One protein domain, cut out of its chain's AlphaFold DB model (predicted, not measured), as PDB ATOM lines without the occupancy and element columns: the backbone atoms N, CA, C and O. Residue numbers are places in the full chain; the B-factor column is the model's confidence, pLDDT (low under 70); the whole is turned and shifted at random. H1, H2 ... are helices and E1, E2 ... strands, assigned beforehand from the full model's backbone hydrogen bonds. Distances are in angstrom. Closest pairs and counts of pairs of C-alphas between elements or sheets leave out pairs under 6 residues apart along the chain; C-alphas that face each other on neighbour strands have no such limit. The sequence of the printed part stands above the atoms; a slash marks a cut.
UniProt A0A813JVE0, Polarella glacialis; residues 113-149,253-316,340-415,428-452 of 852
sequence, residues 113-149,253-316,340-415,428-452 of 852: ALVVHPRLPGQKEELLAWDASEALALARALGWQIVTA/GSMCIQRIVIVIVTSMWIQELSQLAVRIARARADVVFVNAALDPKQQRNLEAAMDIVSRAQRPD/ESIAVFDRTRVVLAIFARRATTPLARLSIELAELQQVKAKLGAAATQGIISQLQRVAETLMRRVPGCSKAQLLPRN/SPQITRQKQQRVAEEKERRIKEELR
ATOM      1  N   ALA A 113      -5.587  42.957  22.318       86.25
ATOM      2  CA  ALA A 113      -6.825  42.211  22.544       86.25
ATOM      3  C   ALA A 113      -7.610  42.748  23.749       86.25
ATOM      4  O   ALA A 113      -7.038  42.998  24.813       86.25
ATOM      5  N   LEU A 114      -8.934  42.829  23.597       89.62
ATOM      6  CA  LEU A 114      -9.894  42.915  24.693       89.62
ATOM      7  C   LEU A 114     -10.626  41.575  24.830       89.62
ATOM      8  O   LEU A 114     -11.286  41.128  23.891       89.62
ATOM      9  N   VAL A 115     -10.540  40.956  26.008       87.81
ATOM     10  CA  VAL A 115     -11.302  39.740  26.334       87.81
ATOM     11  C   VAL A 115     -12.579  40.127  27.073       87.81
ATOM     12  O   VAL A 115     -12.518  40.798  28.106       87.81
ATOM     13  N   VAL A 116     -13.716  39.686  26.536       89.25
ATOM     14  CA  VAL A 116     -15.075  39.935  27.021       89.25
ATOM     15  C   VAL A 116     -15.724  38.595  27.357       89.25
ATOM     16  O   VAL A 116     -15.939  37.770  26.473       89.25
ATOM     17  N   HIS A 117     -16.062  38.364  28.623       86.25
ATOM     18  CA  HIS A 117     -16.825  37.179  29.027       86.25
ATOM     19  C   HIS A 117     -18.244  37.582  29.483       86.25
ATOM     20  O   HIS A 117     -18.344  38.410  30.396       86.25
ATOM     21  N   PRO A 118     -19.314  37.045  28.855       83.38
ATOM     22  CA  PRO A 118     -20.698  37.420  29.137       83.38
ATOM     23  C   PRO A 118     -21.281  36.711  30.370       83.38
ATOM     24  O   PRO A 118     -21.637  35.537  30.311       83.38
ATOM     25  N   ARG A 119     -21.471  37.453  31.469       83.25
ATOM     26  CA  ARG A 119     -22.210  36.968  32.656       83.25
ATOM     27  C   ARG A 119     -23.692  36.750  32.331       83.25
ATOM     28  O   ARG A 119     -24.373  37.694  31.922       83.25
ATOM     29  N   LEU A 120     -24.193  35.544  32.599       80.12
ATOM     30  CA  LEU A 120     -25.616  35.188  32.562       80.12
ATOM     31  C   LEU A 120     -26.345  35.626  33.855       80.12
ATOM     32  O   LEU A 120     -25.715  35.752  34.912       80.12
ATOM     33  N   PRO A 121     -27.670  35.872  33.818       80.88
ATOM     34  CA  PRO A 121     -28.410  36.293  35.005       80.88
ATOM     35  C   PRO A 121     -28.499  35.128  36.002       80.88
ATOM     36  O   PRO A 121     -28.830  34.007  35.627       80.88
ATOM     37  N   GLY A 122     -28.172  35.384  37.271       86.50
ATOM     38  CA  GLY A 122     -28.087  34.345  38.309       86.50
ATOM     39  C   GLY A 122     -26.796  33.511  38.302       86.50
ATOM     40  O   GLY A 122     -26.628  32.662  39.174       86.50
ATOM     41  N   GLN A 123     -25.856  33.749  37.378       84.44
ATOM     42  CA  GLN A 123     -24.572  33.040  37.364       84.44
ATOM     43  C   GLN A 123     -23.704  33.441  38.572       84.44
ATOM     44  O   GLN A 123     -23.429  34.629  38.796       84.44
ATOM     45  N   LYS A 124     -23.272  32.429  39.341       88.94
ATOM     46  CA  LYS A 124     -22.341  32.564  40.473       88.94
ATOM     47  C   LYS A 124     -20.990  33.122  40.027       88.94
ATOM     48  O   LYS A 124     -20.531  32.843  38.923       88.94
ATOM     49  N   GLU A 125     -20.319  33.845  40.917       83.88
ATOM     50  CA  GLU A 125     -19.055  34.523  40.587       83.88
ATOM     51  C   GLU A 125     -17.882  33.545  40.418       83.88
ATOM     52  O   GLU A 125     -17.013  33.773  39.583       83.88
ATOM     53  N   GLU A 126     -17.938  32.393  41.093       82.50
ATOM     54  CA  GLU A 126     -17.047  31.237  40.896       82.50
ATOM     55  C   GLU A 126     -17.035  30.762  39.431       82.50
ATOM     56  O   GLU A 126     -15.974  30.563  38.841       82.50
ATOM     57  N   LEU A 127     -18.218  30.646  38.810       79.69
ATOM     58  CA  LEU A 127     -18.353  30.239  37.407       79.69
ATOM     59  C   LEU A 127     -17.808  31.310  36.457       79.69
ATOM     60  O   LEU A 127     -17.204  30.973  35.448       79.69
ATOM     61  N   LEU A 128     -17.960  32.594  36.792       81.00
ATOM     62  CA  LEU A 128     -17.409  33.698  35.995       81.00
ATOM     63  C   LEU A 128     -15.881  33.757  36.072       81.00
ATOM     64  O   LEU A 128     -15.231  34.074  35.077       81.00
ATOM     65  N   ALA A 129     -15.302  33.448  37.234       79.81
ATOM     66  CA  ALA A 129     -13.858  33.309  37.391       79.81
ATOM     67  C   ALA A 129     -13.328  32.117  36.574       79.81
ATOM     68  O   ALA A 129     -12.306  32.241  35.896       79.81
ATOM     69  N   TRP A 130     -14.052  30.993  36.572       82.56
ATOM     70  CA  TRP A 130     -13.712  29.817  35.770       82.56
ATOM     71  C   TRP A 130     -13.815  30.082  34.262       82.56
ATOM     72  O   TRP A 130     -12.832  29.880  33.547       82.56
ATOM     73  N   ASP A 131     -14.931  30.634  33.782       79.94
ATOM     74  CA  ASP A 131     -15.125  30.983  32.369       79.94
ATOM     75  C   ASP A 131     -14.120  32.062  31.902       79.94
ATOM     76  O   ASP A 131     -13.664  32.052  30.753       79.94
ATOM     77  N   ALA A 132     -13.717  32.987  32.782       79.88
ATOM     78  CA  ALA A 132     -12.635  33.934  32.504       79.88
ATOM     79  C   ALA A 132     -11.258  33.243  32.437       79.88
ATOM     80  O   ALA A 132     -10.424  33.630  31.615       79.88
ATOM     81  N   SER A 133     -11.021  32.201  33.241       80.81
ATOM     82  CA  SER A 133      -9.799  31.388  33.164       80.81
ATOM     83  C   SER A 133      -9.726  30.570  31.866       80.81
ATOM     84  O   SER A 133      -8.665  30.549  31.238       80.81
ATOM     85  N   GLU A 134     -10.847  30.011  31.380       85.88
ATOM     86  CA  GLU A 134     -10.916  29.408  30.040       85.88
ATOM     87  C   GLU A 134     -10.595  30.457  28.969       85.88
ATOM     88  O   GLU A 134      -9.776  30.202  28.087       85.88
ATOM     89  N   ALA A 135     -11.182  31.656  29.058       80.75
ATOM     90  CA  ALA A 135     -10.931  32.715  28.083       80.75
ATOM     91  C   ALA A 135      -9.435  33.088  27.994       80.75
ATOM     92  O   ALA A 135      -8.917  33.338  26.903       80.75
ATOM     93  N   LEU A 136      -8.715  33.076  29.121       82.06
ATOM     94  CA  LEU A 136      -7.265  33.275  29.148       82.06
ATOM     95  C   LEU A 136      -6.475  32.071  28.622       82.06
ATOM     96  O   LEU A 136      -5.481  32.274  27.926       82.06
ATOM     97  N   ALA A 137      -6.897  30.837  28.909       82.69
ATOM     98  CA  ALA A 137      -6.269  29.632  28.360       82.69
ATOM     99  C   ALA A 137      -6.400  29.573  26.827       82.69
ATOM    100  O   ALA A 137      -5.416  29.334  26.128       82.69
ATOM    101  N   LEU A 138      -7.585  29.891  26.295       82.31
ATOM    102  CA  LEU A 138      -7.847  30.013  24.860       82.31
ATOM    103  C   LEU A 138      -6.979  31.102  24.206       82.31
ATOM    104  O   LEU A 138      -6.384  30.876  23.153       82.31
ATOM    105  N   ALA A 139      -6.840  32.264  24.850       80.19
ATOM    106  CA  ALA A 139      -5.995  33.343  24.349       80.19
ATOM    107  C   ALA A 139      -4.491  32.984  24.370       80.19
ATOM    108  O   ALA A 139      -3.779  33.238  23.396       80.19
ATOM    109  N   ARG A 140      -4.011  32.309  25.426       82.81
ATOM    110  CA  ARG A 140      -2.647  31.746  25.491       82.81
ATOM    111  C   ARG A 140      -2.408  30.702  24.398       82.81
ATOM    112  O   ARG A 140      -1.357  30.726  23.766       82.81
ATOM    113  N   ALA A 141      -3.386  29.843  24.109       80.00
ATOM    114  CA  ALA A 141      -3.302  28.846  23.037       80.00
ATOM    115  C   ALA A 141      -3.253  29.462  21.619       80.00
ATOM    116  O   ALA A 141      -2.713  28.838  20.703       80.00
ATOM    117  N   LEU A 142      -3.740  30.697  21.434       79.62
ATOM    118  CA  LEU A 142      -3.501  31.499  20.224       79.62
ATOM    119  C   LEU A 142      -2.118  32.180  20.193       79.62
ATOM    120  O   LEU A 142      -1.729  32.710  19.151       79.62
ATOM    121  N   GLY A 143      -1.354  32.146  21.287       80.00
ATOM    122  CA  GLY A 143      -0.074  32.845  21.442       80.00
ATOM    123  C   GLY A 143      -0.210  34.320  21.827       80.00
ATOM    124  O   GLY A 143       0.706  35.103  21.573       80.00
ATOM    125  N   TRP A 144      -1.346  34.729  22.400       82.06
ATOM    126  CA  TRP A 144      -1.536  36.094  22.888       82.06
ATOM    127  C   TRP A 144      -0.913  36.250  24.284       82.06
ATOM    128  O   TRP A 144      -1.236  35.519  25.221       82.06
ATOM    129  N   GLN A 145      -0.021  37.230  24.428       77.25
ATOM    130  CA  GLN A 145       0.667  37.566  25.670       77.25
ATOM    131  C   GLN A 145      -0.268  38.380  26.575       77.25
ATOM    132  O   GLN A 145      -0.790  39.417  26.164       77.25
ATOM    133  N   ILE A 146      -0.472  37.941  27.818       73.62
ATOM    134  CA  ILE A 146      -1.281  38.682  28.796       73.62
ATOM    135  C   ILE A 146      -0.400  39.737  29.466       73.62
ATOM    136  O   ILE A 146       0.624  39.397  30.049       73.62
ATOM    137  N   VAL A 147      -0.816  41.003  29.406       70.94
ATOM    138  CA  VAL A 147      -0.169  42.120  30.103       70.94
ATOM    139  C   VAL A 147      -1.106  42.575  31.218       70.94
ATOM    140  O   VAL A 147      -2.123  43.224  30.970       70.94
ATOM    141  N   THR A 148      -0.794  42.201  32.457       61.00
ATOM    142  CA  THR A 148      -1.552  42.636  33.635       61.00
ATOM    143  C   THR A 148      -1.249  44.099  33.958       61.00
ATOM    144  O   THR A 148      -0.106  44.549  33.924       61.00
ATOM    145  N   ALA A 149      -2.287  44.864  34.310       46.72
ATOM    146  CA  ALA A 149      -2.168  46.304  34.565       46.72
ATOM    147  C   ALA A 149      -1.354  46.668  35.828       46.72
ATOM    148  O   ALA A 149      -1.114  47.848  36.066       46.72
ATOM    149  N   GLY A 253       4.693  35.517  17.728       35.81
ATOM    150  CA  GLY A 253       4.188  36.775  17.168       35.81
ATOM    151  C   GLY A 253       3.339  37.460  18.240       35.81
ATOM    152  O   GLY A 253       2.134  37.230  18.298       35.81
ATOM    153  N   SER A 254       3.961  38.201  19.166       42.84
ATOM    154  CA  SER A 254       3.316  38.582  20.434       42.84
ATOM    155  C   SER A 254       2.239  39.665  20.270       42.84
ATOM    156  O   SER A 254       2.537  40.858  20.172       42.84
ATOM    157  N   MET A 255       0.979  39.243  20.316       44.56
ATOM    158  CA  MET A 255      -0.190  40.110  20.466       44.56
ATOM    159  C   MET A 255      -0.490  40.313  21.957       44.56
ATOM    160  O   MET A 255      -0.541  39.338  22.701       44.56
ATOM    161  N   CYS A 256      -0.668  41.556  22.414       44.31
ATOM    162  CA  CYS A 256      -0.666  41.900  23.841       44.31
ATOM    163  C   CYS A 256      -2.072  42.213  24.380       44.31
ATOM    164  O   CYS A 256      -2.657  43.258  24.092       44.31
ATOM    165  N   ILE A 257      -2.611  41.342  25.233       55.53
ATOM    166  CA  ILE A 257      -3.874  41.560  25.950       55.53
ATOM    167  C   ILE A 257      -3.604  42.524  27.112       55.53
ATOM    168  O   ILE A 257      -3.195  42.097  28.187       55.53
ATOM    169  N   GLN A 258      -3.817  43.826  26.905       49.97
ATOM    170  CA  GLN A 258      -3.595  44.843  27.949       49.97
ATOM    171  C   GLN A 258      -4.687  44.893  29.025       49.97
ATOM    172  O   GLN A 258      -4.490  45.502  30.078       49.97
ATOM    173  N   ARG A 259      -5.880  44.344  28.757       54.47
ATOM    174  CA  ARG A 259      -6.987  44.386  29.715       54.47
ATOM    175  C   ARG A 259      -8.000  43.275  29.467       54.47
ATOM    176  O   ARG A 259      -8.553  43.153  28.378       54.47
ATOM    177  N   ILE A 260      -8.299  42.519  30.516       52.25
ATOM    178  CA  ILE A 260      -9.511  41.701  30.592       52.25
ATOM    179  C   ILE A 260     -10.637  42.639  31.022       52.25
ATOM    180  O   ILE A 260     -10.466  43.415  31.966       52.25
ATOM    181  N   VAL A 261     -11.782  42.593  30.347       55.97
ATOM    182  CA  VAL A 261     -12.964  43.356  30.745       55.97
ATOM    183  C   VAL A 261     -14.161  42.423  30.696       55.97
ATOM    184  O   VAL A 261     -14.801  42.256  29.662       55.97
ATOM    185  N   ILE A 262     -14.481  41.838  31.848       47.38
ATOM    186  CA  ILE A 262     -15.750  41.138  32.044       47.38
ATOM    187  C   ILE A 262     -16.873  42.161  31.805       47.38
ATOM    188  O   ILE A 262     -16.879  43.254  32.384       47.38
ATOM    189  N   VAL A 263     -17.796  41.828  30.904       53.41
ATOM    190  CA  VAL A 263     -18.992  42.624  30.615       53.41
ATOM    191  C   VAL A 263     -20.169  41.685  30.778       53.41
ATOM    192  O   VAL A 263     -20.218  40.634  30.153       53.41
ATOM    193  N   ILE A 264     -21.107  42.055  31.640       44.22
ATOM    194  CA  ILE A 264     -22.376  41.345  31.762       44.22
ATOM    195  C   ILE A 264     -23.100  41.482  30.419       44.22
ATOM    196  O   ILE A 264     -23.190  42.592  29.905       44.22
ATOM    197  N   VAL A 265     -23.533  40.363  29.830       51.28
ATOM    198  CA  VAL A 265     -24.298  40.343  28.572       51.28
ATOM    199  C   VAL A 265     -25.299  39.192  28.651       51.28
ATOM    200  O   VAL A 265     -25.092  38.108  28.112       51.28
ATOM    201  N   THR A 266     -26.384  39.425  29.387       42.69
ATOM    202  CA  THR A 266     -27.454  38.431  29.618       42.69
ATOM    203  C   THR A 266     -28.279  38.168  28.353       42.69
ATOM    204  O   THR A 266     -28.724  37.055  28.089       42.69
ATOM    205  N   SER A 267     -28.424  39.208  27.539       55.12
ATOM    206  CA  SER A 267     -28.650  39.197  26.095       55.12
ATOM    207  C   SER A 267     -27.948  40.448  25.551       55.12
ATOM    208  O   SER A 267     -27.630  41.329  26.345       55.12
ATOM    209  N   MET A 268     -27.658  40.568  24.250       57.06
ATOM    210  CA  MET A 268     -26.823  41.680  23.758       57.06
ATOM    211  C   MET A 268     -27.582  43.022  23.688       57.06
ATOM    212  O   MET A 268     -27.933  43.506  22.608       57.06
ATOM    213  N   TRP A 269     -27.849  43.625  24.851       72.12
ATOM    214  CA  TRP A 269     -28.553  44.895  24.985       72.12
ATOM    215  C   TRP A 269     -27.726  46.046  24.399       72.12
ATOM    216  O   TRP A 269     -26.515  46.157  24.592       72.12
ATOM    217  N   ILE A 270     -28.409  46.977  23.726       80.38
ATOM    218  CA  ILE A 270     -27.781  48.110  23.020       80.38
ATOM    219  C   ILE A 270     -26.936  48.982  23.971       80.38
ATOM    220  O   ILE A 270     -25.931  49.552  23.554       80.38
ATOM    221  N   GLN A 271     -27.326  49.073  25.248       86.44
ATOM    222  CA  GLN A 271     -26.594  49.824  26.272       86.44
ATOM    223  C   GLN A 271     -25.256  49.163  26.643       86.44
ATOM    224  O   GLN A 271     -24.243  49.848  26.746       86.44
ATOM    225  N   GLU A 272     -25.227  47.840  26.819       89.31
ATOM    226  CA  GLU A 272     -23.996  47.091  27.112       89.31
ATOM    227  C   GLU A 272     -23.041  47.156  25.911       89.31
ATOM    228  O   GLU A 272     -21.858  47.455  26.078       89.31
ATOM    229  N   LEU A 273     -23.574  47.010  24.690       91.06
ATOM    230  CA  LEU A 273     -22.822  47.169  23.442       91.06
ATOM    231  C   LEU A 273     -22.211  48.574  23.300       91.06
ATOM    232  O   LEU A 273     -21.051  48.699  22.910       91.06
ATOM    233  N   SER A 274     -22.951  49.639  23.635       94.00
ATOM    234  CA  SER A 274     -22.439  51.012  23.539       94.00
ATOM    235  C   SER A 274     -21.403  51.343  24.622       94.00
ATOM    236  O   SER A 274     -20.439  52.064  24.355       94.00
ATOM    237  N   GLN A 275     -21.529  50.764  25.821       93.56
ATOM    238  CA  GLN A 275     -20.494  50.848  26.855       93.56
ATOM    239  C   GLN A 275     -19.232  50.071  26.468       93.56
ATOM    240  O   GLN A 275     -18.127  50.590  26.638       93.56
ATOM    241  N   LEU A 276     -19.382  48.858  25.928       93.50
ATOM    242  CA  LEU A 276     -18.283  48.049  25.408       93.50
ATOM    243  C   LEU A 276     -17.537  48.811  24.304       93.50
ATOM    244  O   LEU A 276     -16.330  48.997  24.422       93.50
ATOM    245  N   ALA A 277     -18.253  49.356  23.317       95.06
ATOM    246  CA  ALA A 277     -17.692  50.181  22.247       95.06
ATOM    247  C   ALA A 277     -16.803  51.327  22.773       95.06
ATOM    248  O   ALA A 277     -15.658  51.471  22.345       95.06
ATOM    249  N   VAL A 278     -17.276  52.087  23.771       95.25
ATOM    250  CA  VAL A 278     -16.479  53.145  24.425       95.25
ATOM    251  C   VAL A 278     -15.246  52.587  25.150       95.25
ATOM    252  O   VAL A 278     -14.193  53.226  25.136       95.25
ATOM    253  N   ARG A 279     -15.335  51.407  25.780       93.75
ATOM    254  CA  ARG A 279     -14.188  50.778  26.461       93.75
ATOM    255  C   ARG A 279     -13.091  50.373  25.470       93.75
ATOM    256  O   ARG A 279     -11.930  50.668  25.742       93.75
ATOM    257  N   ILE A 280     -13.428  49.766  24.327       93.75
ATOM    258  CA  ILE A 280     -12.421  49.363  23.322       93.75
ATOM    259  C   ILE A 280     -11.876  50.571  22.546       93.75
ATOM    260  O   ILE A 280     -10.666  50.627  22.336       93.75
ATOM    261  N   ALA A 281     -12.695  51.594  22.262       94.06
ATOM    262  CA  ALA A 281     -12.218  52.875  21.727       94.06
ATOM    263  C   ALA A 281     -11.131  53.503  22.623       94.06
ATOM    264  O   ALA A 281     -10.061  53.880  22.151       94.06
ATOM    265  N   ARG A 282     -11.380  53.560  23.941       92.62
ATOM    266  CA  ARG A 282     -10.431  54.104  24.932       92.62
ATOM    267  C   ARG A 282      -9.197  53.219  25.144       92.62
ATOM    268  O   ARG A 282      -8.114  53.750  25.361       92.62
ATOM    269  N   ALA A 283      -9.336  51.893  25.079       91.00
ATOM    270  CA  ALA A 283      -8.207  50.961  25.169       91.00
ATOM    271  C   ALA A 283      -7.327  50.945  23.902       91.00
ATOM    272  O   ALA A 283      -6.174  50.508  23.957       91.00
ATOM    273  N   ARG A 284      -7.881  51.412  22.774       92.31
ATOM    274  CA  ARG A 284      -7.387  51.180  21.413       92.31
ATOM    275  C   ARG A 284      -7.146  49.694  21.141       92.31
ATOM    276  O   ARG A 284      -6.032  49.288  20.838       92.31
ATOM    277  N   ALA A 285      -8.175  48.876  21.367       92.12
ATOM    278  CA  ALA A 285      -8.104  47.443  21.090       92.12
ATOM    279  C   ALA A 285      -8.354  47.167  19.599       92.12
ATOM    280  O   ALA A 285      -9.357  47.626  19.052       92.12
ATOM    281  N   ASP A 286      -7.453  46.400  18.984       91.75
ATOM    282  CA  ASP A 286      -7.509  45.947  17.589       91.75
ATOM    283  C   ASP A 286      -8.336  44.661  17.432       91.75
ATOM    284  O   ASP A 286      -8.833  44.352  16.349       91.75
ATOM    285  N   VAL A 287      -8.483  43.890  18.516       92.81
ATOM    286  CA  VAL A 287      -9.180  42.599  18.521       92.81
ATOM    287  C   VAL A 287     -10.103  42.483  19.731       92.81
ATOM    288  O   VAL A 287      -9.739  42.838  20.852       92.81
ATOM    289  N   VAL A 288     -11.291  41.928  19.508       95.00
ATOM    290  CA  VAL A 288     -12.289  41.614  20.533       95.00
ATOM    291  C   VAL A 288     -12.519  40.112  20.540       95.00
ATOM    292  O   VAL A 288     -13.005  39.556  19.555       95.00
ATOM    293  N   PHE A 289     -12.205  39.459  21.655       94.88
ATOM    294  CA  PHE A 289     -12.589  38.074  21.895       94.88
ATOM    295  C   PHE A 289     -13.781  38.032  22.852       94.88
ATOM    296  O   PHE A 289     -13.682  38.501  23.984       94.88
ATOM    297  N   VAL A 290     -14.894  37.454  22.400       94.56
ATOM    298  CA  VAL A 290     -16.062  37.156  23.230       94.56
ATOM    299  C   VAL A 290     -16.046  35.676  23.608       94.56
ATOM    300  O   VAL A 290     -16.187  34.820  22.733       94.56
ATOM    301  N   ASN A 291     -15.913  35.356  24.902       93.50
ATOM    302  CA  ASN A 291     -15.932  33.967  25.382       93.50
ATOM    303  C   ASN A 291     -17.363  33.405  25.494       93.50
ATOM    304  O   ASN A 291     -17.834  33.052  26.572       93.50
ATOM    305  N   ALA A 292     -18.052  33.362  24.357       92.81
ATOM    306  CA  ALA A 292     -19.283  32.624  24.098       92.81
ATOM    307  C   ALA A 292     -19.371  32.324  22.593       92.81
ATOM    308  O   ALA A 292     -18.696  32.971  21.790       92.81
ATOM    309  N   ALA A 293     -20.197  31.357  22.193       93.00
ATOM    310  CA  ALA A 293     -20.609  31.249  20.795       93.00
ATOM    311  C   ALA A 293     -21.637  32.355  20.511       93.00
ATOM    312  O   ALA A 293     -22.615  32.479  21.248       93.00
ATOM    313  N   LEU A 294     -21.410  33.168  19.477       93.88
ATOM    314  CA  LEU A 294     -22.321  34.255  19.106       93.88
ATOM    315  C   LEU A 294     -23.204  33.847  17.930       93.88
ATOM    316  O   LEU A 294     -22.718  33.303  16.936       93.88
ATOM    317  N   ASP A 295     -24.495  34.185  18.004       93.00
ATOM    318  CA  ASP A 295     -25.401  34.013  16.867       93.00
ATOM    319  C   ASP A 295     -24.848  34.741  15.633       93.00
ATOM    320  O   ASP A 295     -24.348  35.867  15.756       93.00
ATOM    321  N   PRO A 296     -25.056  34.227  14.407       92.69
ATOM    322  CA  PRO A 296     -24.621  34.918  13.194       92.69
ATOM    323  C   PRO A 296     -25.233  36.323  13.016       92.69
ATOM    324  O   PRO A 296     -24.686  37.140  12.278       92.69
ATOM    325  N   LYS A 297     -26.343  36.622  13.714       90.44
ATOM    326  CA  LYS A 297     -26.915  37.974  13.867       90.44
ATOM    327  C   LYS A 297     -26.143  38.825  14.888       90.44
ATOM    328  O   LYS A 297     -25.768  39.948  14.574       90.44
ATOM    329  N   GLN A 298     -25.890  38.300  16.091       91.94
ATOM    330  CA  GLN A 298     -25.164  39.001  17.162       91.94
ATOM    331  C   GLN A 298     -23.744  39.361  16.717       91.94
ATOM    332  O   GLN A 298     -23.354  40.523  16.786       91.94
ATOM    333  N   GLN A 299     -23.013  38.383  16.176       93.25
ATOM    334  CA  GLN A 299     -21.664  38.550  15.643       93.25
ATOM    335  C   GLN A 299     -21.613  39.637  14.556       93.25
ATOM    336  O   GLN A 299     -20.706  40.459  14.579       93.25
ATOM    337  N   ARG A 300     -22.607  39.703  13.657       90.25
ATOM    338  CA  ARG A 300     -22.710  40.764  12.636       90.25
ATOM    339  C   ARG A 300     -22.985  42.145  13.228       90.25
ATOM    340  O   ARG A 300     -22.385  43.120  12.787       90.25
ATOM    341  N   ASN A 301     -23.872  42.242  14.218       91.00
ATOM    342  CA  ASN A 301     -24.159  43.509  14.893       91.00
ATOM    343  C   ASN A 301     -22.943  44.005  15.694       91.00
ATOM    344  O   ASN A 301     -22.696  45.208  15.741       91.00
ATOM    345  N   LEU A 302     -22.170  43.085  16.281       93.62
ATOM    346  CA  LEU A 302     -20.920  43.386  16.974       93.62
ATOM    347  C   LEU A 302     -19.819  43.802  15.985       93.62
ATOM    348  O   LEU A 302     -19.219  44.850  16.183       93.62
ATOM    349  N   GLU A 303     -19.616  43.067  14.885       93.56
ATOM    350  CA  GLU A 303     -18.705  43.441  13.785       93.56
ATOM    351  C   GLU A 303     -19.026  44.851  13.243       93.56
ATOM    352  O   GLU A 303     -18.132  45.687  13.123       93.56
ATOM    353  N   ALA A 304     -20.304  45.171  13.009       92.19
ATOM    354  CA  ALA A 304     -20.731  46.496  12.548       92.19
ATOM    355  C   ALA A 304     -20.570  47.606  13.608       92.19
ATOM    356  O   ALA A 304     -20.258  48.746  13.269       92.19
ATOM    357  N   ALA A 305     -20.754  47.300  14.897       94.00
ATOM    358  CA  ALA A 305     -20.453  48.246  15.972       94.00
ATOM    359  C   ALA A 305     -18.939  48.493  16.103       94.00
ATOM    360  O   ALA A 305     -18.526  49.611  16.406       94.00
ATOM    361  N   MET A 306     -18.115  47.473  15.855       95.19
ATOM    362  CA  MET A 306     -16.656  47.568  15.920       95.19
ATOM    363  C   MET A 306     -16.044  48.321  14.731       95.19
ATOM    364  O   MET A 306     -15.058  49.026  14.924       95.19
ATOM    365  N   ASP A 307     -16.665  48.296  13.550       93.19
ATOM    366  CA  ASP A 307     -16.326  49.209  12.443       93.19
ATOM    367  C   ASP A 307     -16.522  50.689  12.845       93.19
ATOM    368  O   ASP A 307     -15.628  51.517  12.665       93.19
ATOM    369  N   ILE A 308     -17.635  51.026  13.512       94.38
ATOM    370  CA  ILE A 308     -17.851  52.383  14.053       94.38
ATOM    371  C   ILE A 308     -16.790  52.731  15.111       94.38
ATOM    372  O   ILE A 308     -16.309  53.863  15.147       94.38
ATOM    373  N   VAL A 309     -16.371  51.773  15.946       94.94
ATOM    374  CA  VAL A 309     -15.294  51.998  16.928       94.94
ATOM    375  C   VAL A 309     -13.923  52.162  16.268       94.94
ATOM    376  O   VAL A 309     -13.144  52.989  16.732       94.94
ATOM    377  N   SER A 310     -13.629  51.454  15.175       93.62
ATOM    378  CA  SER A 310     -12.411  51.671  14.381       93.62
ATOM    379  C   SER A 310     -12.349  53.115  13.882       93.62
ATOM    380  O   SER A 310     -11.387  53.835  14.147       93.62
ATOM    381  N   ARG A 311     -13.436  53.591  13.259       91.94
ATOM    382  CA  ARG A 311     -13.573  54.988  12.814       91.94
ATOM    383  C   ARG A 311     -13.420  55.980  13.974       91.94
ATOM    384  O   ARG A 311     -12.813  57.024  13.786       91.94
ATOM    385  N   ALA A 312     -13.907  55.633  15.169       93.06
ATOM    386  CA  ALA A 312     -13.770  56.438  16.388       93.06
ATOM    387  C   ALA A 312     -12.337  56.515  16.952       93.06
ATOM    388  O   ALA A 312     -12.056  57.406  17.752       93.06
ATOM    389  N   GLN A 313     -11.453  55.573  16.603       92.62
ATOM    390  CA  GLN A 313     -10.053  55.556  17.052       92.62
ATOM    391  C   GLN A 313      -9.106  56.329  16.125       92.62
ATOM    392  O   GLN A 313      -7.970  56.613  16.520       92.62
ATOM    393  N   ARG A 314      -9.545  56.662  14.905       89.50
ATOM    394  CA  ARG A 314      -8.746  57.417  13.936       89.50
ATOM    395  C   ARG A 314      -8.547  58.861  14.412       89.50
ATOM    396  O   ARG A 314      -9.528  59.505  14.779       89.50
ATOM    397  N   PRO A 315      -7.312  59.394  14.403       81.75
ATOM    398  CA  PRO A 315      -7.105  60.822  14.611       81.75
ATOM    399  C   PRO A 315      -7.704  61.609  13.436       81.75
ATOM    400  O   PRO A 315      -7.698  61.136  12.299       81.75
ATOM    401  N   ASP A 316      -8.177  62.832  13.682       76.38
ATOM    402  CA  ASP A 316      -8.835  63.670  12.661       76.38
ATOM    403  C   ASP A 316      -7.841  64.338  11.683       76.38
ATOM    404  O   ASP A 316      -8.079  65.420  11.154       76.38
ATOM    405  N   GLU A 340      -7.762  48.270   9.195       80.88
ATOM    406  CA  GLU A 340      -8.003  48.831  10.533       80.88
ATOM    407  C   GLU A 340      -9.276  48.296  11.210       80.88
ATOM    408  O   GLU A 340      -9.501  48.559  12.390       80.88
ATOM    409  N   SER A 341     -10.103  47.513  10.507       89.56
ATOM    410  CA  SER A 341     -11.333  46.956  11.077       89.56
ATOM    411  C   SER A 341     -11.043  46.052  12.283       89.56
ATOM    412  O   SER A 341     -10.433  44.990  12.137       89.56
ATOM    413  N   ILE A 342     -11.539  46.444  13.456       93.69
ATOM    414  CA  ILE A 342     -11.346  45.724  14.720       93.69
ATOM    415  C   ILE A 342     -11.923  44.304  14.616       93.69
ATOM    416  O   ILE A 342     -13.123  44.113  14.396       93.69
ATOM    417  N   ALA A 343     -11.068  43.294  14.775       93.44
ATOM    418  CA  ALA A 343     -11.422  41.907  14.495       93.44
ATOM    419  C   ALA A 343     -12.228  41.278  15.642       93.44
ATOM    420  O   ALA A 343     -11.803  41.288  16.796       93.44
ATOM    421  N   VAL A 344     -13.383  40.680  15.327       95.19
ATOM    422  CA  VAL A 344     -14.274  40.052  16.319       95.19
ATOM    423  C   VAL A 344     -14.200  38.526  16.239       95.19
ATOM    424  O   VAL A 344     -14.584  37.916  15.231       95.19
ATOM    425  N   PHE A 345     -13.769  37.907  17.334       94.88
ATOM    426  CA  PHE A 345     -13.715  36.461  17.528       94.88
ATOM    427  C   PHE A 345     -14.744  36.034  18.579       94.88
ATOM    428  O   PHE A 345     -14.754  36.557  19.691       94.88
ATOM    429  N   ASP A 346     -15.584  35.062  18.240       95.62
ATOM    430  CA  ASP A 346     -16.391  34.307  19.199       95.62
ATOM    431  C   ASP A 346     -15.623  33.048  19.660       95.62
ATOM    432  O   ASP A 346     -14.595  32.692  19.073       95.62
ATOM    433  N   ARG A 347     -16.119  32.334  20.681       94.31
ATOM    434  CA  ARG A 347     -15.490  31.090  21.184       94.31
ATOM    435  C   ARG A 347     -15.289  30.060  20.064       94.31
ATOM    436  O   ARG A 347     -14.242  29.417  20.017       94.31
ATOM    437  N   THR A 348     -16.220  29.976  19.108       95.19
ATOM    438  CA  THR A 348     -16.104  29.103  17.924       95.19
ATOM    439  C   THR A 348     -14.909  29.484  17.048       95.19
ATOM    440  O   THR A 348     -14.107  28.620  16.702       95.19
ATOM    441  N   ARG A 349     -14.747  30.774  16.715       95.06
ATOM    442  CA  ARG A 349     -13.604  31.265  15.926       95.06
ATOM    443  C   ARG A 349     -12.268  31.080  16.620       95.06
ATOM    444  O   ARG A 349     -11.301  30.750  15.944       95.06
ATOM    445  N   VAL A 350     -12.197  31.270  17.937       93.75
ATOM    446  CA  VAL A 350     -10.950  31.022  18.677       93.75
ATOM    447  C   VAL A 350     -10.570  29.544  18.618       93.75
ATOM    448  O   VAL A 350      -9.426  29.234  18.295       93.75
ATOM    449  N   VAL A 351     -11.520  28.625  18.815       94.12
ATOM    450  CA  VAL A 351     -11.267  27.180  18.677       94.12
ATOM    451  C   VAL A 351     -10.853  26.809  17.245       94.12
ATOM    452  O   VAL A 351      -9.868  26.093  17.072       94.12
ATOM    453  N   LEU A 352     -11.524  27.340  16.213       95.06
ATOM    454  CA  LEU A 352     -11.136  27.113  14.813       95.06
ATOM    455  C   LEU A 352      -9.739  27.672  14.493       95.06
ATOM    456  O   LEU A 352      -8.965  26.989  13.830       95.06
ATOM    457  N   ALA A 353      -9.371  28.844  15.014       92.12
ATOM    458  CA  ALA A 353      -8.041  29.426  14.830       92.12
ATOM    459  C   ALA A 353      -6.936  28.648  15.579       92.12
ATOM    460  O   ALA A 353      -5.837  28.475  15.047       92.12
ATOM    461  N   ILE A 354      -7.224  28.109  16.772       90.94
ATOM    462  CA  ILE A 354      -6.323  27.186  17.487       90.94
ATOM    463  C   ILE A 354      -6.130  25.902  16.669       90.94
ATOM    464  O   ILE A 354      -4.997  25.449  16.496       90.94
ATOM    465  N   PHE A 355      -7.207  25.330  16.121       95.19
ATOM    466  CA  PHE A 355      -7.112  24.169  15.237       95.19
ATOM    467  C   PHE A 355      -6.351  24.493  13.947       95.19
ATOM    468  O   PHE A 355      -5.498  23.703  13.557       95.19
ATOM    469  N   ALA A 356      -6.568  25.655  13.323       93.62
ATOM    470  CA  ALA A 356      -5.836  26.087  12.130       93.62
ATOM    471  C   ALA A 356      -4.324  26.190  12.400       93.62
ATOM    472  O   ALA A 356      -3.528  25.666  11.622       93.62
ATOM    473  N   ARG A 357      -3.928  26.774  13.543       90.25
ATOM    474  CA  ARG A 357      -2.524  26.844  13.990       90.25
ATOM    475  C   ARG A 357      -1.920  25.460  14.281       90.25
ATOM    476  O   ARG A 357      -0.719  25.286  14.104       90.25
ATOM    477  N   ARG A 358      -2.728  24.481  14.707       91.62
ATOM    478  CA  ARG A 358      -2.295  23.100  15.013       91.62
ATOM    479  C   ARG A 358      -2.439  22.116  13.839       91.62
ATOM    480  O   ARG A 358      -2.005  20.972  13.952       91.62
ATOM    481  N   ALA A 359      -3.027  22.524  12.714       94.06
ATOM    482  CA  ALA A 359      -3.300  21.642  11.583       94.06
ATOM    483  C   ALA A 359      -2.039  21.371  10.745       94.06
ATOM    484  O   ALA A 359      -1.706  22.109   9.813       94.06
ATOM    485  N   THR A 360      -1.348  20.273  11.047       94.88
ATOM    486  CA  THR A 360      -0.229  19.761  10.241       94.88
ATOM    487  C   THR A 360      -0.714  19.132   8.931       94.88
ATOM    488  O   THR A 360      -0.196  19.459   7.866       94.88
ATOM    489  N   THR A 361      -1.743  18.279   8.983       94.88
ATOM    490  CA  THR A 361      -2.224  17.522   7.814       94.88
ATOM    491  C   THR A 361      -3.107  18.363   6.877       94.88
ATOM    492  O   THR A 361      -3.880  19.213   7.337       94.88
ATOM    493  N   PRO A 362      -3.073  18.118   5.549       93.94
ATOM    494  CA  PRO A 362      -3.934  18.827   4.599       93.94
ATOM    495  C   PRO A 362      -5.424  18.531   4.834       93.94
ATOM    496  O   PRO A 362      -6.257  19.419   4.670       93.94
ATOM    497  N   LEU A 363      -5.759  17.315   5.286       94.38
ATOM    498  CA  LEU A 363      -7.127  16.918   5.623       94.38
ATOM    499  C   LEU A 363      -7.701  17.762   6.775       94.38
ATOM    500  O   LEU A 363      -8.843  18.220   6.691       94.38
ATOM    501  N   ALA A 364      -6.905  18.015   7.820       94.50
ATOM    502  CA  ALA A 364      -7.311  18.879   8.924       94.50
ATOM    503  C   ALA A 364      -7.533  20.319   8.441       94.50
ATOM    504  O   ALA A 364      -8.582  20.895   8.722       94.50
ATOM    505  N   ARG A 365      -6.601  20.872   7.647       96.25
ATOM    506  CA  ARG A 365      -6.705  22.237   7.092       96.25
ATOM    507  C   ARG A 365      -7.991  22.434   6.287       96.25
ATOM    508  O   ARG A 365      -8.746  23.355   6.581       96.25
ATOM    509  N   LEU A 366      -8.281  21.529   5.349       96.69
ATOM    510  CA  LEU A 366      -9.514  21.546   4.551       96.69
ATOM    511  C   LEU A 366     -10.778  21.409   5.419       96.69
ATOM    512  O   LEU A 366     -11.777  22.077   5.166       96.69
ATOM    513  N   SER A 367     -10.741  20.581   6.468       96.56
ATOM    514  CA  SER A 367     -11.879  20.407   7.385       96.56
ATOM    515  C   SER A 367     -12.167  21.668   8.212       96.56
ATOM    516  O   SER A 367     -13.327  22.010   8.438       96.56
ATOM    517  N   ILE A 368     -11.122  22.388   8.629       97.12
ATOM    518  CA  ILE A 368     -11.233  23.651   9.373       97.12
ATOM    519  C   ILE A 368     -11.718  24.771   8.447       97.12
ATOM    520  O   ILE A 368     -12.660  25.479   8.790       97.12
ATOM    521  N   GLU A 369     -11.158  24.875   7.240       97.19
ATOM    522  CA  GLU A 369     -11.586  25.844   6.225       97.19
ATOM    523  C   GLU A 369     -13.056  25.632   5.807       97.19
ATOM    524  O   GLU A 369     -13.800  26.594   5.602       97.19
ATOM    525  N   LEU A 370     -13.519  24.376   5.760       97.44
ATOM    526  CA  LEU A 370     -14.931  24.046   5.561       97.44
ATOM    527  C   LEU A 370     -15.815  24.543   6.716       97.44
ATOM    528  O   LEU A 370     -16.902  25.069   6.466       97.44
ATOM    529  N   ALA A 371     -15.368  24.402   7.966       96.88
ATOM    530  CA  ALA A 371     -16.098  24.877   9.143       96.88
ATOM    531  C   ALA A 371     -16.145  26.417   9.216       96.88
ATOM    532  O   ALA A 371     -17.202  26.991   9.492       96.88
ATOM    533  N   GLU A 372     -15.048  27.103   8.882       95.88
ATOM    534  CA  GLU A 372     -15.027  28.564   8.734       95.88
ATOM    535  C   GLU A 372     -16.000  29.037   7.648       95.88
ATOM    536  O   GLU A 372     -16.768  29.981   7.868       95.88
ATOM    537  N   LEU A 373     -16.037  28.359   6.496       95.69
ATOM    538  CA  LEU A 373     -16.983  28.667   5.423       95.69
ATOM    539  C   LEU A 373     -18.433  28.419   5.829       95.69
ATOM    540  O   LEU A 373     -19.293  29.218   5.466       95.69
ATOM    541  N   GLN A 374     -18.719  27.386   6.625       95.50
ATOM    542  CA  GLN A 374     -20.049  27.184   7.201       95.50
ATOM    543  C   GLN A 374     -20.424  28.320   8.166       95.50
ATOM    544  O   GLN A 374     -21.547  28.822   8.087       95.50
ATOM    545  N   GLN A 375     -19.496  28.813   8.998       94.19
ATOM    546  CA  GLN A 375     -19.751  29.980   9.857       94.19
ATOM    547  C   GLN A 375     -19.992  31.256   9.024       94.19
ATOM    548  O   GLN A 375     -20.932  32.008   9.290       94.19
ATOM    549  N   VAL A 376     -19.199  31.493   7.973       92.62
ATOM    550  CA  VAL A 376     -19.383  32.620   7.037       92.62
ATOM    551  C   VAL A 376     -20.709  32.502   6.278       92.62
ATOM    552  O   VAL A 376     -21.425  33.494   6.143       92.62
ATOM    553  N   LYS A 377     -21.096  31.298   5.845       94.06
ATOM    554  CA  LYS A 377     -22.384  31.020   5.195       94.06
ATOM    555  C   LYS A 377     -23.556  31.236   6.150       94.06
ATOM    556  O   LYS A 377     -24.544  31.839   5.746       94.06
ATOM    557  N   ALA A 378     -23.436  30.855   7.424       92.94
ATOM    558  CA  ALA A 378     -24.439  31.141   8.449       92.94
ATOM    559  C   ALA A 378     -24.596  32.656   8.694       92.94
ATOM    560  O   ALA A 378     -25.723  33.156   8.753       92.94
ATOM    561  N   LYS A 379     -23.488  33.418   8.734       92.19
ATOM    562  CA  LYS A 379     -23.528  34.895   8.750       92.19
ATOM    563  C   LYS A 379     -24.231  35.441   7.514       92.19
ATOM    564  O   LYS A 379     -25.143  36.248   7.649       92.19
ATOM    565  N   LEU A 380     -23.845  35.000   6.317       90.31
ATOM    566  CA  LEU A 380     -24.454  35.437   5.057       90.31
ATOM    567  C   LEU A 380     -25.944  35.066   4.977       90.31
ATOM    568  O   LEU A 380     -26.728  35.874   4.479       90.31
ATOM    569  N   GLY A 381     -26.354  33.917   5.517       89.12
ATOM    570  CA  GLY A 381     -27.738  33.445   5.594       89.12
ATOM    571  C   GLY A 381     -28.612  34.236   6.570       89.12
ATOM    572  O   GLY A 381     -29.773  34.511   6.260       89.12
ATOM    573  N   ALA A 382     -28.057  34.713   7.688       86.50
ATOM    574  CA  ALA A 382     -28.754  35.633   8.583       86.50
ATOM    575  C   ALA A 382     -29.119  36.935   7.843       86.50
ATOM    576  O   ALA A 382     -28.250  37.701   7.420       86.50
ATOM    577  N   ALA A 383     -30.421  37.174   7.656       68.81
ATOM    578  CA  ALA A 383     -30.919  38.376   6.996       68.81
ATOM    579  C   ALA A 383     -30.452  39.648   7.719       68.81
ATOM    580  O   ALA A 383     -30.374  39.672   8.947       68.81
ATOM    581  N   ALA A 384     -30.173  40.705   6.949       63.81
ATOM    582  CA  ALA A 384     -29.928  42.031   7.502       63.81
ATOM    583  C   ALA A 384     -31.190  42.476   8.253       63.81
ATOM    584  O   ALA A 384     -32.219  42.744   7.632       63.81
ATOM    585  N   THR A 385     -31.142  42.473   9.584       60.28
ATOM    586  CA  THR A 385     -32.318  42.756  10.402       60.28
ATOM    587  C   THR A 385     -32.651  44.240  10.332       60.28
ATOM    588  O   THR A 385     -31.876  45.104  10.753       60.28
ATOM    589  N   GLN A 386     -33.841  44.539   9.809       69.12
ATOM    590  CA  GLN A 386     -34.453  45.855   9.940       69.12
ATOM    591  C   GLN A 386     -34.452  46.232  11.430       69.12
ATOM    592  O   GLN A 386     -34.889  45.452  12.273       69.12
ATOM    593  N   GLY A 387     -33.865  47.386  11.751       77.50
ATOM    594  CA  GLY A 387     -33.634  47.836  13.127       77.50
ATOM    595  C   GLY A 387     -32.165  47.971  13.549       77.50
ATOM    596  O   GLY A 387     -31.900  48.778  14.432       77.50
ATOM    597  N   ILE A 388     -31.188  47.302  12.907       83.75
ATOM    598  CA  ILE A 388     -29.751  47.447  13.277       83.75
ATOM    599  C   ILE A 388     -29.305  48.920  13.275       83.75
ATOM    600  O   ILE A 388     -28.570  49.350  14.162       83.75
ATOM    601  N   ILE A 389     -29.780  49.712  12.306       87.88
ATOM    602  CA  ILE A 389     -29.379  51.116  12.113       87.88
ATOM    603  C   ILE A 389     -29.607  51.955  13.382       87.88
ATOM    604  O   ILE A 389     -28.723  52.720  13.759       87.88
ATOM    605  N   SER A 390     -30.725  51.770  14.095       89.12
ATOM    606  CA  SER A 390     -31.002  52.519  15.332       89.12
ATOM    607  C   SER A 390     -30.131  52.070  16.511       89.12
ATOM    608  O   SER A 390     -29.828  52.868  17.400       89.12
ATOM    609  N   GLN A 391     -29.663  50.817  16.509       89.69
ATOM    610  CA  GLN A 391     -28.688  50.317  17.483       89.69
ATOM    611  C   GLN A 391     -27.311  50.947  17.234       89.69
ATOM    612  O   GLN A 391     -26.694  51.474  18.159       89.69
ATOM    613  N   LEU A 392     -26.865  50.966  15.974       91.69
ATOM    614  CA  LEU A 392     -25.592  51.563  15.561       91.69
ATOM    615  C   LEU A 392     -25.564  53.089  15.754       91.69
ATOM    616  O   LEU A 392     -24.557  53.625  16.209       91.69
ATOM    617  N   GLN A 393     -26.679  53.786  15.509       92.94
ATOM    618  CA  GLN A 393     -26.826  55.211  15.832       92.94
ATOM    619  C   GLN A 393     -26.635  55.479  17.332       92.94
ATOM    620  O   GLN A 393     -25.868  56.366  17.696       92.94
ATOM    621  N   ARG A 394     -27.237  54.665  18.215       94.19
ATOM    622  CA  ARG A 394     -27.038  54.770  19.675       94.19
ATOM    623  C   ARG A 394     -25.592  54.486  20.099       94.19
ATOM    624  O   ARG A 394     -25.094  55.139  21.018       94.19
ATOM    625  N   VAL A 395     -24.899  53.555  19.435       94.88
ATOM    626  CA  VAL A 395     -23.459  53.318  19.649       94.88
ATOM    627  C   VAL A 395     -22.646  54.551  19.240       94.88
ATOM    628  O   VAL A 395     -21.861  55.042  20.049       94.88
ATOM    629  N   ALA A 396     -22.889  55.110  18.051       95.38
ATOM    630  CA  ALA A 396     -22.215  56.318  17.572       95.38
ATOM    631  C   ALA A 396     -22.466  57.539  18.480       95.38
ATOM    632  O   ALA A 396     -21.529  58.250  18.834       95.38
ATOM    633  N   GLU A 397     -23.703  57.758  18.937       95.81
ATOM    634  CA  GLU A 397     -24.024  58.810  19.912       95.81
ATOM    635  C   GLU A 397     -23.314  58.622  21.254       95.81
ATOM    636  O   GLU A 397     -22.845  59.592  21.848       95.81
ATOM    637  N   THR A 398     -23.197  57.380  21.728       96.25
ATOM    638  CA  THR A 398     -22.491  57.084  22.981       96.25
ATOM    639  C   THR A 398     -20.980  57.288  22.836       96.25
ATOM    640  O   THR A 398     -20.348  57.764  23.779       96.25
ATOM    641  N   LEU A 399     -20.409  56.990  21.661       96.25
ATOM    642  CA  LEU A 399     -19.010  57.275  21.329       96.25
ATOM    643  C   LEU A 399     -18.747  58.786  21.288       96.25
ATOM    644  O   LEU A 399     -17.907  59.248  22.054       96.25
ATOM    645  N   MET A 400     -19.522  59.569  20.524       95.56
ATOM    646  CA  MET A 400     -19.387  61.039  20.475       95.56
ATOM    647  C   MET A 400     -19.464  61.693  21.865       95.56
ATOM    648  O   MET A 400     -18.740  62.640  22.148       95.56
ATOM    649  N   ARG A 401     -20.317  61.178  22.766       96.44
ATOM    650  CA  ARG A 401     -20.457  61.698  24.141       96.44
ATOM    651  C   ARG A 401     -19.359  61.240  25.114       96.44
ATOM    652  O   ARG A 401     -19.326  61.737  26.236       96.44
ATOM    653  N   ARG A 402     -18.527  60.245  24.773       96.44
ATOM    654  CA  ARG A 402     -17.580  59.609  25.724       96.44
ATOM    655  C   ARG A 402     -16.165  59.367  25.188       96.44
ATOM    656  O   ARG A 402     -15.321  58.889  25.955       96.44
ATOM    657  N   VAL A 403     -15.883  59.691  23.931       95.56
ATOM    658  CA  VAL A 403     -14.556  59.623  23.305       95.56
ATOM    659  C   VAL A 403     -14.225  61.027  22.778       95.56
ATOM    660  O   VAL A 403     -14.910  61.494  21.868       95.56
ATOM    661  N   PRO A 404     -13.237  61.740  23.354       93.69
ATOM    662  CA  PRO A 404     -12.898  63.094  22.915       93.69
ATOM    663  C   PRO A 404     -12.342  63.089  21.484       93.69
ATOM    664  O   PRO A 404     -11.694  62.129  21.073       93.69
ATOM    665  N   GLY A 405     -12.610  64.158  20.728       91.25
ATOM    666  CA  GLY A 405     -12.203  64.298  19.320       91.25
ATOM    667  C   GLY A 405     -13.043  63.505  18.307       91.25
ATOM    668  O   GLY A 405     -12.791  63.589  17.111       91.25
ATOM    669  N   CYS A 406     -14.048  62.749  18.755       93.31
ATOM    670  CA  CYS A 406     -14.836  61.864  17.902       93.31
ATOM    671  C   CYS A 406     -16.038  62.591  17.267       93.31
ATOM    672  O   CYS A 406     -16.988  62.957  17.964       93.31
ATOM    673  N   SER A 407     -16.015  62.809  15.946       90.75
ATOM    674  CA  SER A 407     -16.995  63.652  15.245       90.75
ATOM    675  C   SER A 407     -18.110  62.858  14.547       90.75
ATOM    676  O   SER A 407     -17.920  61.751  14.032       90.75
ATOM    677  N   LYS A 408     -19.314  63.447  14.466       90.12
ATOM    678  CA  LYS A 408     -20.494  62.808  13.842       90.12
ATOM    679  C   LYS A 408     -20.270  62.421  12.377       90.12
ATOM    680  O   LYS A 408     -20.880  61.464  11.907       90.12
ATOM    681  N   ALA A 409     -19.413  63.164  11.674       86.56
ATOM    682  CA  ALA A 409     -19.104  62.957  10.262       86.56
ATOM    683  C   ALA A 409     -18.157  61.767  10.008       86.56
ATOM    684  O   ALA A 409     -18.202  61.200   8.919       86.56
ATOM    685  N   GLN A 410     -17.340  61.374  10.993       86.38
ATOM    686  CA  GLN A 410     -16.479  60.184  10.920       86.38
ATOM    687  C   GLN A 410     -17.282  58.894  11.158       86.38
ATOM    688  O   GLN A 410     -17.122  57.903  10.444       86.38
ATOM    689  N   LEU A 411     -18.142  58.899  12.185       89.44
ATOM    690  CA  LEU A 411     -18.795  57.684  12.685       89.44
ATOM    691  C   LEU A 411     -19.927  57.175  11.802       89.44
ATOM    692  O   LEU A 411     -20.053  55.970  11.587       89.44
ATOM    693  N   LEU A 412     -20.787  58.083  11.343       85.62
ATOM    694  CA  LEU A 412     -21.953  57.746  10.540       85.62
ATOM    695  C   LEU A 412     -21.705  58.231   9.109       85.62
ATOM    696  O   LEU A 412     -21.493  59.431   8.921       85.62
ATOM    697  N   PRO A 413     -21.748  57.348   8.089       73.44
ATOM    698  CA  PRO A 413     -21.642  57.793   6.706       73.44
ATOM    699  C   PRO A 413     -22.758  58.804   6.421       73.44
ATOM    700  O   PRO A 413     -23.914  58.580   6.789       73.44
ATOM    701  N   ARG A 414     -22.423  59.929   5.778       64.94
ATOM    702  CA  ARG A 414     -23.414  60.948   5.400       64.94
ATOM    703  C   ARG A 414     -24.463  60.321   4.481       64.94
ATOM    704  O   ARG A 414     -24.173  60.046   3.317       64.94
ATOM    705  N   ASN A 415     -25.674  60.130   5.006       52.81
ATOM    706  CA  ASN A 415     -26.836  59.637   4.267       52.81
ATOM    707  C   ASN A 415     -27.070  60.500   3.011       52.81
ATOM    708  O   ASN A 415     -27.623  61.591   3.113       52.81
ATOM    709  N   SER A 428     -28.108  46.480  -5.336       70.75
ATOM    710  CA  SER A 428     -28.783  46.306  -4.044       70.75
ATOM    711  C   SER A 428     -27.897  45.500  -3.079       70.75
ATOM    712  O   SER A 428     -27.273  44.530  -3.520       70.75
ATOM    713  N   PRO A 429     -27.888  45.786  -1.761       72.94
ATOM    714  CA  PRO A 429     -27.165  44.973  -0.775       72.94
ATOM    715  C   PRO A 429     -27.507  43.472  -0.832       72.94
ATOM    716  O   PRO A 429     -26.701  42.630  -0.434       72.94
ATOM    717  N   GLN A 430     -28.679  43.115  -1.372       80.25
ATOM    718  CA  GLN A 430     -29.058  41.735  -1.683       80.25
ATOM    719  C   GLN A 430     -28.154  41.101  -2.756       80.25
ATOM    720  O   GLN A 430     -27.778  39.944  -2.610       80.25
ATOM    721  N   ILE A 431     -27.763  41.844  -3.795       85.44
ATOM    722  CA  ILE A 431     -26.888  41.387  -4.888       85.44
ATOM    723  C   ILE A 431     -25.458  41.186  -4.377       85.44
ATOM    724  O   ILE A 431     -24.857  40.144  -4.639       85.44
ATOM    725  N   THR A 432     -24.919  42.124  -3.589       84.94
ATOM    726  CA  THR A 432     -23.591  41.972  -2.962       84.94
ATOM    727  C   THR A 432     -23.552  40.735  -2.061       84.94
ATOM    728  O   THR A 432     -22.631  39.922  -2.149       84.94
ATOM    729  N   ARG A 433     -24.607  40.543  -1.255       85.06
ATOM    730  CA  ARG A 433     -24.802  39.379  -0.381       85.06
ATOM    731  C   ARG A 433     -24.937  38.071  -1.166       85.06
ATOM    732  O   ARG A 433     -24.277  37.101  -0.812       85.06
ATOM    733  N   GLN A 434     -25.725  38.038  -2.245       90.19
ATOM    734  CA  GLN A 434     -25.838  36.872  -3.133       90.19
ATOM    735  C   GLN A 434     -24.500  36.537  -3.804       90.19
ATOM    736  O   GLN A 434     -24.146  35.366  -3.901       90.19
ATOM    737  N   LYS A 435     -23.722  37.543  -4.230       93.50
ATOM    738  CA  LYS A 435     -22.384  37.338  -4.806       93.50
ATOM    739  C   LYS A 435     -21.423  36.730  -3.779       93.50
ATOM    740  O   LYS A 435     -20.747  35.757  -4.096       93.50
ATOM    741  N   GLN A 436     -21.401  37.250  -2.549       91.25
ATOM    742  CA  GLN A 436     -20.614  36.676  -1.448       91.25
ATOM    743  C   GLN A 436     -21.063  35.250  -1.094       91.25
ATOM    744  O   GLN A 436     -20.220  34.377  -0.908       91.25
ATOM    745  N   GLN A 437     -22.375  34.992  -1.057       94.12
ATOM    746  CA  GLN A 437     -22.930  33.666  -0.782       94.12
ATOM    747  C   GLN A 437     -22.540  32.648  -1.863       94.12
ATOM    748  O   GLN A 437     -22.009  31.599  -1.516       94.12
ATOM    749  N   ARG A 438     -22.682  32.983  -3.154       95.19
ATOM    750  CA  ARG A 438     -22.246  32.115  -4.263       95.19
ATOM    751  C   ARG A 438     -20.746  31.806  -4.212       95.19
ATOM    752  O   ARG A 438     -20.355  30.683  -4.494       95.19
ATOM    753  N   VAL A 439     -19.907  32.775  -3.831       95.56
ATOM    754  CA  VAL A 439     -18.457  32.557  -3.653       95.56
ATOM    755  C   VAL A 439     -18.168  31.622  -2.472       95.56
ATOM    756  O   VAL A 439     -17.315  30.744  -2.592       95.56
ATOM    757  N   ALA A 440     -18.886  31.766  -1.353       94.94
ATOM    758  CA  ALA A 440     -18.755  30.860  -0.212       94.94
ATOM    759  C   ALA A 440     -19.227  29.434  -0.550       94.94
ATOM    760  O   ALA A 440     -18.540  28.476  -0.217       94.94
ATOM    761  N   GLU A 441     -20.351  29.295  -1.256       96.12
ATOM    762  CA  GLU A 441     -20.928  28.013  -1.686       96.12
ATOM    763  C   GLU A 441     -20.060  27.291  -2.724       96.12
ATOM    764  O   GLU A 441     -19.848  26.086  -2.618       96.12
ATOM    765  N   GLU A 442     -19.485  28.019  -3.683       97.56
ATOM    766  CA  GLU A 442     -18.534  27.464  -4.652       97.56
ATOM    767  C   GLU A 442     -17.233  26.999  -3.974       97.56
ATOM    768  O   GLU A 442     -16.688  25.952  -4.328       97.56
ATOM    769  N   LYS A 443     -16.741  27.729  -2.964       97.19
ATOM    770  CA  LYS A 443     -15.561  27.308  -2.195       97.19
ATOM    771  C   LYS A 443     -15.869  26.111  -1.283       97.19
ATOM    772  O   LYS A 443     -15.075  25.177  -1.220       97.19
ATOM    773  N   GLU A 444     -17.040  26.095  -0.643       97.12
ATOM    774  CA  GLU A 444     -17.552  24.958   0.140       97.12
ATOM    775  C   GLU A 444     -17.653  23.689  -0.725       97.12
ATOM    776  O   GLU A 444     -17.264  22.604  -0.286       97.12
ATOM    777  N   ARG A 445     -18.130  23.827  -1.970       97.81
ATOM    778  CA  ARG A 445     -18.215  22.743  -2.954       97.81
ATOM    779  C   ARG A 445     -16.836  22.183  -3.306       97.81
ATOM    780  O   ARG A 445     -16.632  20.983  -3.150       97.81
ATOM    781  N   ARG A 446     -15.882  23.040  -3.685       97.62
ATOM    782  CA  ARG A 446     -14.508  22.626  -4.036       97.62
ATOM    783  C   ARG A 446     -13.800  21.902  -2.893       97.62
ATOM    784  O   ARG A 446     -13.189  20.868  -3.120       97.62
ATOM    785  N   ILE A 447     -13.933  22.393  -1.660       97.19
ATOM    786  CA  ILE A 447     -13.337  21.737  -0.485       97.19
ATOM    787  C   ILE A 447     -14.009  20.385  -0.208       97.19
ATOM    788  O   ILE A 447     -13.324  19.424   0.122       97.19
ATOM    789  N   LYS A 448     -15.328  20.256  -0.400       96.38
ATOM    790  CA  LYS A 448     -16.021  18.956  -0.315       96.38
ATOM    791  C   LYS A 448     -15.596  17.982  -1.420       96.38
ATOM    792  O   LYS A 448     -15.511  16.784  -1.157       96.38
ATOM    793  N   GLU A 449     -15.323  18.468  -2.628       96.69
ATOM    794  CA  GLU A 449     -14.779  17.677  -3.740       96.69
ATOM    795  C   GLU A 449     -13.329  17.230  -3.444       96.69
ATOM    796  O   GLU A 449     -13.016  16.048  -3.578       96.69
ATOM    797  N   GLU A 450     -12.472  18.115  -2.924       96.12
ATOM    798  CA  GLU A 450     -11.091  17.781  -2.539       96.12
ATOM    799  C   GLU A 450     -11.024  16.833  -1.329       96.12
ATOM    800  O   GLU A 450     -10.244  15.882  -1.336       96.12
ATOM    801  N   LEU A 451     -11.881  17.014  -0.317       95.00
ATOM    802  CA  LEU A 451     -12.011  16.079   0.807       95.00
ATOM    803  C   LEU A 451     -12.468  14.690   0.337       95.00
ATOM    804  O   LEU A 451     -11.924  13.692   0.802       95.00
ATOM    805  N   ARG A 452     -13.407  14.600  -0.617       93.44
ATOM    806  CA  ARG A 452     -13.822  13.320  -1.227       93.44
ATOM    807  C   ARG A 452     -12.696  12.621  -1.990       93.44
ATOM    808  O   ARG A 452     -12.707  11.401  -2.060       93.44
TER     809      ARG A 452
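What this domain is: This is residues 113 to 149, 253 to 316, 340 to 415 and 428 to 452 of the 852 residues of a protein of Polarella glacialis (UniProt A0A813JVE0). A twisted sheet of five short parallel strands is sandwiched between helices, H2 and H3 over one face and H1 and H4 over the other, with H6 packing on H2 and H3. From H4, which is on the sheet, a row of helices side by side leads away from it: H4, then H5, then H8, the last two not on the sheet. The printed part has 202 residues with eight named helices and five named strands, in the order E1 H1 E2 E3 H2 E4 H3 E5 H4 H5 H6 H7 H8, and its class is mixed. The sheet's order is E2 E3 E1 E4 E5. The whole is compact, with a radius of gyration of the C-alphas of 18.2 A and spans of 55 by 47 by 36 A.

How they stand to each other: Look first at the sheet: E2, residues 144 to 146, E3, 255 to 260, E1, 113 to 116, E4, 287 to 290, and E5, 343 to 346. Read the neighbours in turn: N 145 and O 255 at 2.8 A, N 113 and O 256 at 3.4 A, N 114 and O 287 at 2.9 A, and N 288 and O 343 at 2.8 A are within hydrogen-bond range. H1, residues 125 to 141, is on the sheet at a height of 9.3 A; H2, 270 to 283, at 10.3 A, and H3, 296 to 313, at 9.2 A, are on the opposite face. E1, H1, E2 and E3, H2, E4 are split strand-helix-strand units, each with another strand between its two, and both crossovers are right-handed. H6, residues 388 to 400, forms a bundle, helices grouped together, with H2 and H3; it touches H2 at Ser 274 and Val 395, closest C-alphas 4.6 A. H7, residues 408 to 411, touches H3 at Ile 308 and Leu 411, closest C-alphas 5.6 A. H4, residues 347 to 358, and H5, 362 to 381, form a helical hairpin, at a shallow tilt of 23 degrees. H8, residues 429 to 452, touches H5, opposite ways at 24 degrees, with C-alphas 370 and 444 closest at 6.1 A. Every O i to N i+4 pair is within hydrogen-bond range in H1, H2, H4, H5, H6 and H8, and 13 of 14 in H3; H7 is too short for one.

Where its parts are: Find C-alpha 113 at (-6.825, 42.211, 22.544), where E1 begins. H1 is 24.3 A long, H3 25.6 A and H5 28.0 A. H8 runs 34.4 A, to C-alpha 452 at (-13.822, 13.320, -1.227).

The domain as a whole: The C-alphas farthest apart, of Pro 404 and Arg 452, are 55.3 A apart. Three cuts leave out residues 150 to 252, 317 to 339 and 416 to 427, with C-alpha gaps of 20.8, 15.0 and 15.8 A. Of the links printed whole, none is long. The mean pLDDT of the printed part is 85.7; residues 148 to 149, 253 to 268, 383 to 386 and 414 to 415 are under 70.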